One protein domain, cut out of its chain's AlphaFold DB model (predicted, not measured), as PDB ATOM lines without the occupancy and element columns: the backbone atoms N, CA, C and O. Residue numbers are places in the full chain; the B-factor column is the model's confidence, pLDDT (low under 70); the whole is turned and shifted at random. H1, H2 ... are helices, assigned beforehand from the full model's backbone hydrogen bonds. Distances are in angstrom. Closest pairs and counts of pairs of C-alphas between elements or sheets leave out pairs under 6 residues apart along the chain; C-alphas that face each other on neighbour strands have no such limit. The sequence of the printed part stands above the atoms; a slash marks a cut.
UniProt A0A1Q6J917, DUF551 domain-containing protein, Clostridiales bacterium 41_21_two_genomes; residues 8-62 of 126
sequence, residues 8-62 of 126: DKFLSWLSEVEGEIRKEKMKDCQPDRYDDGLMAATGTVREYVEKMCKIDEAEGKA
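This is residues 8 to 62 of the 126 residues of the protein "DUF551 domain-containing protein" of Clostridiales bacterium 41_21_two_genomes (UniProt A0A1Q6J917). The model is a long helical hairpin: helix H1 runs one way, a loop turns the chain round, and the longer helix H2 folds back beside it and on past its first residue. The two helices are nearly side by side, but they come close only along part of their lengths; the loop residues 26 to 34 stand free at one end and residues 54 to 62, of which 54 to 61 belong to H2, stick out at the other. The printed part has 55 residues with two named helices, H1 then H2, and no named strand; the class is all helix. It is only just loose, close to extended, with a radius of gyration of the C-alphas of 14.8 A, and its outline is a rod spanning 49 by 19 by 8 A.

H1, residues 8 to 25, and H2, residues 35 to 61, form a helical hairpin. They run opposite ways at a shallow tilt of 14 degrees. They touch, with 5 pairs of C-alphas within 8 A, and the closest C-alphas are those of Leu 11 and Arg 46, 7.0 A apart. H1 touches H2 with residues 11 to 18 alone, and H2 touches H1 with residues 39 to 46 alone. Their centres are 14.3 A apart. In both H1 and H2, every O i to N i+4 pair is within hydrogen-bond range.

H1 begins at C-alpha 8, at (147.098, 227.046, 132.821), and measures 25.8 A from first to last C-alpha, ending at Lys 25. H2 begins at C-alpha 35, at (157.745, 218.650, 111.365), and ends at C-alpha 61, at (155.192, 234.065, 146.716), 38.7 A away.

The C-alphas of Gln 30 and Ala 62 are the two farthest apart, at 49.5 A. The printed part has no cut, and 9 residues make a short link from H1 to H2. The mean pLDDT of the printed part is 73.5; it is under 70 at residues 24 to 36 and 56 to 62.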
ATOM      1  N   ASP A   8     147.507 228.452 132.725       83.81
ATOM      2  CA  ASP A   8     147.098 227.046 132.821       83.81
ATOM      3  C   ASP A   8     146.227 226.646 131.630       83.81
ATOM      4  O   ASP A   8     146.432 225.608 130.990       83.81
ATOM      5  N   LYS A   9     145.283 227.516 131.268       88.06
ATOM      6  CA  LYS A   9     144.429 227.334 130.101       88.06
ATOM      7  C   LYS A   9     145.227 227.339 128.799       88.06
ATOM      8  O   LYS A   9     144.914 226.556 127.900       88.06
ATOM      9  N   PHE A  10     146.248 228.188 128.686       86.75
ATOM     10  CA  PHE A  10     147.137 228.214 127.524       86.75
ATOM     11  C   PHE A  10     147.982 226.933 127.414       86.75
ATOM     12  O   PHE A  10     148.048 226.336 126.339       86.75
ATOM     13  N   LEU A  11     148.570 226.461 128.518       86.50
ATOM     14  CA  LEU A  11     149.372 225.229 128.555       86.50
ATOM     15  C   LEU A  11     148.527 223.974 128.288       86.50
ATOM     16  O   LEU A  11     148.976 223.050 127.596       86.50
ATOM     17  N   SER A  12     147.287 223.947 128.783       89.06
ATOM     18  CA  SER A  12     146.322 222.891 128.464       89.06
ATOM     19  C   SER A  12     146.005 222.869 126.968       89.06
ATOM     20  O   SER A  12     146.045 221.804 126.354       89.06
ATOM     21  N   TRP A  13     145.732 224.034 126.373       90.44
ATOM     22  CA  TRP A  13     145.460 224.151 124.939       90.44
ATOM     23  C   TRP A  13     146.668 223.739 124.085       90.44
ATOM     24  O   TRP A  13     146.512 222.971 123.138       90.44
ATOM     25  N   LEU A  14     147.886 224.160 124.449       86.75
ATOM     26  CA  LEU A  14     149.106 223.726 123.755       86.75
ATOM     27  C   LEU A  14     149.281 222.205 123.782       86.75
ATOM     28  O   LEU A  14     149.683 221.611 122.785       86.75
ATOM     29  N   SER A  15     148.961 221.566 124.907       87.12
ATOM     30  CA  SER A  15     149.069 220.109 125.048       87.12
ATOM     31  C   SER A  15     148.056 219.365 124.170       87.12
ATOM     32  O   SER A  15     148.372 218.305 123.626       87.12
ATOM     33  N   GLU A  16     146.861 219.930 123.989       88.81
ATOM     34  CA  GLU A  16     145.851 219.417 123.059       88.81
ATOM     35  C   GLU A  16     146.332 219.527 121.604       88.81
ATOM     36  O   GLU A  16     146.360 218.519 120.896       88.81
ATOM     37  N   VAL A  17     146.827 220.702 121.201       84.69
ATOM     38  CA  VAL A  17     147.357 220.956 119.849       84.69
ATOM     39  C   VAL A  17     148.553 220.055 119.524       84.69
ATOM     40  O   VAL A  17     148.600 219.457 118.450       84.69
ATOM     41  N   GLU A  18     149.507 219.885 120.444       82.12
ATOM     42  CA  GLU A  18     150.628 218.950 120.257       82.12
ATOM     43  C   GLU A  18     150.145 217.499 120.083       82.12
ATOM     44  O   GLU A  18     150.715 216.737 119.295       82.12
ATOM     45  N   GLY A  19     149.087 217.105 120.797       81.94
ATOM     46  CA  GLY A  19     148.459 215.793 120.665       81.94
ATOM     47  C   GLY A  19     147.764 215.597 119.315       81.94
ATOM     48  O   GLY A  19     147.862 214.516 118.729       81.94
ATOM     49  N   GLU A  20     147.091 216.627 118.806       82.88
ATOM     50  CA  GLU A  20     146.475 216.629 117.475       82.88
ATOM     51  C   GLU A  20     147.523 216.550 116.369       82.88
ATOM     52  O   GLU A  20     147.412 215.678 115.505       82.88
ATOM     53  N   ILE A  21     148.585 217.362 116.454       75.81
ATOM     54  CA  ILE A  21     149.720 217.300 115.527       75.81
ATOM     55  C   ILE A  21     150.267 215.870 115.502       75.81
ATOM     56  O   ILE A  21     150.349 215.268 114.439       75.81
ATOM     57  N   ARG A  22     150.547 215.252 116.655       74.06
ATOM     58  CA  ARG A  22     151.052 213.866 116.699       74.06
ATOM     59  C   ARG A  22     150.086 212.837 116.092       74.06
ATOM     60  O   ARG A  22     150.543 211.902 115.436       74.06
ATOM     61  N   LYS A  23     148.771 212.978 116.304       75.50
ATOM     62  CA  LYS A  23     147.745 212.048 115.784       75.50
ATOM     63  C   LYS A  23     147.541 212.175 114.277       75.50
ATOM     64  O   LYS A  23     147.407 211.153 113.606       75.50
ATOM     65  N   GLU A  24     147.518 213.398 113.754       68.81
ATOM     66  CA  GLU A  24     147.436 213.666 112.312       68.81
ATOM     67  C   GLU A  24     148.681 213.099 111.608       68.81
ATOM     68  O   GLU A  24     148.582 212.413 110.594       68.81
ATOM     69  N   LYS A  25     149.854 213.257 112.234       60.19
ATOM     70  CA  LYS A  25     151.153 212.773 111.737       60.19
ATOM     71  C   LYS A  25     151.328 211.254 111.758       60.19
ATOM     72  O   LYS A  25     152.101 210.727 110.969       60.19
ATOM     73  N   MET A  26     150.590 210.528 112.601       55.59
ATOM     74  CA  MET A  26     150.586 209.056 112.596       55.59
ATOM     75  C   MET A  26     149.912 208.462 111.345       55.59
ATOM     76  O   MET A  26     150.051 207.266 111.092       55.59
ATOM     77  N   LYS A  27     149.174 209.278 110.576       58.41
ATOM     78  CA  LYS A  27     148.491 208.865 109.341       58.41
ATOM     79  C   LYS A  27     149.346 209.082 108.087       58.41
ATOM     80  O   LYS A  27     149.236 208.285 107.161       58.41
ATOM     81  N   ASP A  28     150.239 210.073 108.102       56.25
ATOM     82  CA  ASP A  28     151.096 210.449 106.972       56.25
ATOM     83  C   ASP A  28     152.585 210.260 107.323       56.25
ATOM     84  O   ASP A  28     153.295 211.194 107.695       56.25
ATOM     85  N   CYS A  29     153.084 209.024 107.215       48.28
ATOM     86  CA  CYS A  29     154.507 208.709 107.386       48.28
ATOM     87  C   CYS A  29     155.368 209.309 106.251       48.28
ATOM     88  O   CYS A  29     155.659 208.628 105.266       48.28
ATOM     89  N   GLN A  30     155.846 210.547 106.404       53.66
ATOM     90  CA  GLN A  30     157.002 211.080 105.665       53.66
ATOM     91  C   GLN A  30     158.048 211.604 106.672       53.66
ATOM     92  O   GLN A  30     157.751 212.550 107.399       53.66
ATOM     93  N   PRO A  31     159.246 210.991 106.783       52.41
ATOM     94  CA  PRO A  31     160.071 211.127 107.986       52.41
ATOM     95  C   PRO A  31     160.978 212.361 108.066       52.41
ATOM     96  O   PRO A  31     161.668 212.488 109.074       52.41
ATOM     97  N   ASP A  32     161.104 213.203 107.030       55.41
ATOM     98  CA  ASP A  32     162.392 213.878 106.848       55.41
ATOM     99  C   ASP A  32     162.496 215.394 107.061       55.41
ATOM    100  O   ASP A  32     163.600 215.775 107.443       55.41
ATOM    101  N   ARG A  33     161.513 216.297 106.853       56.22
ATOM    102  CA  ARG A  33     161.948 217.720 106.701       56.22
ATOM    103  C   ARG A  33     161.133 218.929 107.172       56.22
ATOM    104  O   ARG A  33     161.697 220.017 107.110       56.22
ATOM    105  N   TYR A  34     159.907 218.828 107.684       51.78
ATOM    106  CA  TYR A  34     159.163 220.045 108.099       51.78
ATOM    107  C   TYR A  34     158.576 220.024 109.515       51.78
ATOM    108  O   TYR A  34     158.232 221.071 110.061       51.78
ATOM    109  N   ASP A  35     158.522 218.853 110.139       54.69
ATOM    110  CA  ASP A  35     157.745 218.650 111.365       54.69
ATOM    111  C   ASP A  35     158.547 218.889 112.644       54.69
ATOM    112  O   ASP A  35     157.980 219.183 113.697       54.69
ATOM    113  N   ASP A  36     159.872 218.873 112.521       64.00
ATOM    114  CA  ASP A  36     160.806 219.151 113.609       64.00
ATOM    115  C   ASP A  36     160.786 220.636 114.005       64.00
ATOM    116  O   ASP A  36     160.859 220.983 115.177       64.00
ATOM    117  N   GLY A  37     160.583 221.538 113.038       71.69
ATOM    118  CA  GLY A  37     160.526 222.979 113.299       71.69
ATOM    119  C   GLY A  37     159.263 223.412 114.048       71.69
ATOM    120  O   GLY A  37     159.341 224.262 114.933       71.69
ATOM    121  N   LEU A  38     158.103 222.825 113.725       74.25
ATOM    122  CA  LEU A  38     156.833 223.176 114.371       74.25
ATOM    123  C   LEU A  38     156.756 222.627 115.801       74.25
ATOM    124  O   LEU A  38     156.422 223.380 116.713       74.25
ATOM    125  N   MET A  39     157.131 221.359 116.006       74.25
ATOM    126  CA  MET A  39     157.266 220.778 117.351       74.25
ATOM    127  C   MET A  39     158.389 221.465 118.148       74.25
ATOM    128  O   MET A  39     158.238 221.734 119.338       74.25
ATOM    129  N   ALA A  40     159.472 221.819 117.449       79.88
ATOM    130  CA  ALA A  40     160.512 222.773 117.823       79.88
ATOM    131  C   ALA A  40     159.962 224.024 118.524       79.88
ATOM    132  O   ALA A  40     160.256 224.358 119.678       79.88
ATOM    133  N   ALA A  41     159.130 224.732 117.764       81.25
ATOM    134  CA  ALA A  41     158.545 225.998 118.154       81.25
ATOM    135  C   ALA A  41     157.545 225.846 119.307       81.25
ATOM    136  O   ALA A  41     157.603 226.639 120.246       81.25
ATOM    137  N   THR A  42     156.670 224.830 119.291       81.94
ATOM    138  CA  THR A  42     155.715 224.615 120.395       81.94
ATOM    139  C   THR A  42     156.431 224.274 121.698       81.94
ATOM    140  O   THR A  42     156.094 224.847 122.734       81.94
ATOM    141  N   GLY A  43     157.481 223.447 121.639       81.94
ATOM    142  CA  GLY A  43     158.331 223.155 122.795       81.94
ATOM    143  C   GLY A  43     159.020 224.406 123.349       81.94
ATOM    144  O   GLY A  43     158.979 224.655 124.551       81.94
ATOM    145  N   THR A  44     159.567 225.252 122.471       86.06
ATOM    146  CA  THR A  44     160.221 226.513 122.874       86.06
ATOM    147  C   THR A  44     159.235 227.477 123.545       86.06
ATOM    148  O   THR A  44     159.548 228.074 124.575       86.06
ATOM    149  N   VAL A  45     158.028 227.626 122.986       87.62
ATOM    150  CA  VAL A  45     156.979 228.484 123.560       87.62
ATOM    151  C   VAL A  45     156.522 227.953 124.917       87.62
ATOM    152  O   VAL A  45     156.380 228.739 125.852       87.62
ATOM    153  N   ARG A  46     156.341 226.634 125.052       86.31
ATOM    154  CA  ARG A  46     155.997 225.987 126.324       86.31
ATOM    155  C   ARG A  46     157.041 226.289 127.394       86.31
ATOM    156  O   ARG A  46     156.681 226.802 128.450       86.31
ATOM    157  N   GLU A  47     158.321 226.051 127.107       87.94
ATOM    158  CA  GLU A  47     159.401 226.342 128.057       87.94
ATOM    159  C   GLU A  47     159.423 227.811 128.483       87.94
ATOM    160  O   GLU A  47     159.680 228.119 129.648       87.94
ATOM    161  N   TYR A  48     159.185 228.727 127.543       87.69
ATOM    162  CA  TYR A  48     159.153 230.152 127.841       87.69
ATOM    163  C   TYR A  48     157.995 230.492 128.783       87.69
ATOM    164  O   TYR A  48     158.209 231.148 129.799       87.69
ATOM    165  N   VAL A  49     156.786 230.003 128.494       86.88
ATOM    166  CA  VAL A  49     155.610 230.248 129.341       86.88
ATOM    167  C   VAL A  49     155.780 229.626 130.724       86.88
ATOM    168  O   VAL A  49     155.499 230.292 131.715       86.88
ATOM    169  N   GLU A  50     156.319 228.412 130.826       84.06
ATOM    170  CA  GLU A  50     156.615 227.782 132.118       84.06
ATOM    171  C   GLU A  50     157.648 228.578 132.931       84.06
ATOM    172  O   GLU A  50     157.508 228.718 134.148       84.06
ATOM    173  N   LYS A  51     158.684 229.130 132.282       84.94
ATOM    174  CA  LYS A  51     159.663 230.014 132.942       84.94
ATOM    175  C   LYS A  51     159.016 231.312 133.423       84.94
ATOM    176  O   LYS A  51     159.302 231.729 134.539       84.94
ATOM    177  N   MET A  52     158.131 231.913 132.627       82.31
ATOM    178  CA  MET A  52     157.394 233.115 133.028       82.31
ATOM    179  C   MET A  52     156.451 232.840 134.204       82.31
ATOM    180  O   MET A  52     156.460 233.602 135.160       82.31
ATOM    181  N   CYS A  53     155.738 231.708 134.212       80.19
ATOM    182  CA  CYS A  53     154.887 231.324 135.345       80.19
ATOM    183  C   CYS A  53     155.694 231.198 136.643       80.19
ATOM    184  O   CYS A  53     155.233 231.611 137.698       80.19
ATOM    185  N   LYS A  54     156.927 230.677 136.576       77.19
ATOM    186  CA  LYS A  54     157.822 230.612 137.744       77.19
ATOM    187  C   LYS A  54     158.261 231.992 138.234       77.19
ATOM    188  O   LYS A  54     158.482 232.141 139.432       77.19
ATOM    189  N   ILE A  55     158.407 232.971 137.338       74.00
ATOM    190  CA  ILE A  55     158.699 234.365 137.702       74.00
ATOM    191  C   ILE A  55     157.475 234.976 138.381       74.00
ATOM    192  O   ILE A  55     157.611 235.468 139.494       74.00
ATOM    193  N   ASP A  56     156.290 234.845 137.785       67.88
ATOM    194  CA  ASP A  56     155.036 235.343 138.364       67.88
ATOM    195  C   ASP A  56     154.750 234.689 139.725       67.88
ATOM    196  O   ASP A  56     154.311 235.343 140.666       67.88
ATOM    197  N   GLU A  57     155.040 233.394 139.874       65.94
ATOM    198  CA  GLU A  57     154.967 232.700 141.159       65.94
ATOM    199  C   GLU A  57     156.030 233.172 142.152       65.94
ATOM    200  O   GLU A  57     155.755 233.182 143.347       65.94
ATOM    201  N   ALA A  58     157.239 233.523 141.714       62.16
ATOM    202  CA  ALA A  58     158.264 234.083 142.594       62.16
ATOM    203  C   ALA A  58     157.874 235.496 143.059       62.16
ATOM    204  O   ALA A  58     157.995 235.802 144.245       62.16
ATOM    205  N   GLU A  59     157.327 236.314 142.159       59.09
ATOM    206  CA  GLU A  59     156.747 237.624 142.464       59.09
ATOM    207  C   GLU A  59     155.488 237.505 143.340       59.09
ATOM    208  O   GLU A  59     155.269 238.338 144.212       59.09
ATOM    209  N   GLY A  60     154.687 236.447 143.171       52.31
ATOM    210  CA  GLY A  60     153.471 236.192 143.952       52.31
ATOM    211  C   GLY A  60     153.703 235.500 145.303       52.31
ATOM    212  O   GLY A  60     152.953 235.734 146.249       52.31
ATOM    213  N   LYS A  61     154.740 234.659 145.435       51.69
ATOM    214  CA  LYS A  61     155.192 234.065 146.716       51.69
ATOM    215  C   LYS A  61     155.955 235.074 147.561       51.69
ATOM    216  O   LYS A  61     155.980 234.959 148.788       51.69
ATOM    217  N   ALA A  62     156.516 236.099 146.930       52.66
ATOM    218  CA  ALA A  62     156.789 237.349 147.595       52.66
ATOM    219  C   ALA A  62     155.442 238.005 147.951       52.66
ATOM    220  O   ALA A  62     154.969 238.915 147.282       52.66
TER     221      ALA A  62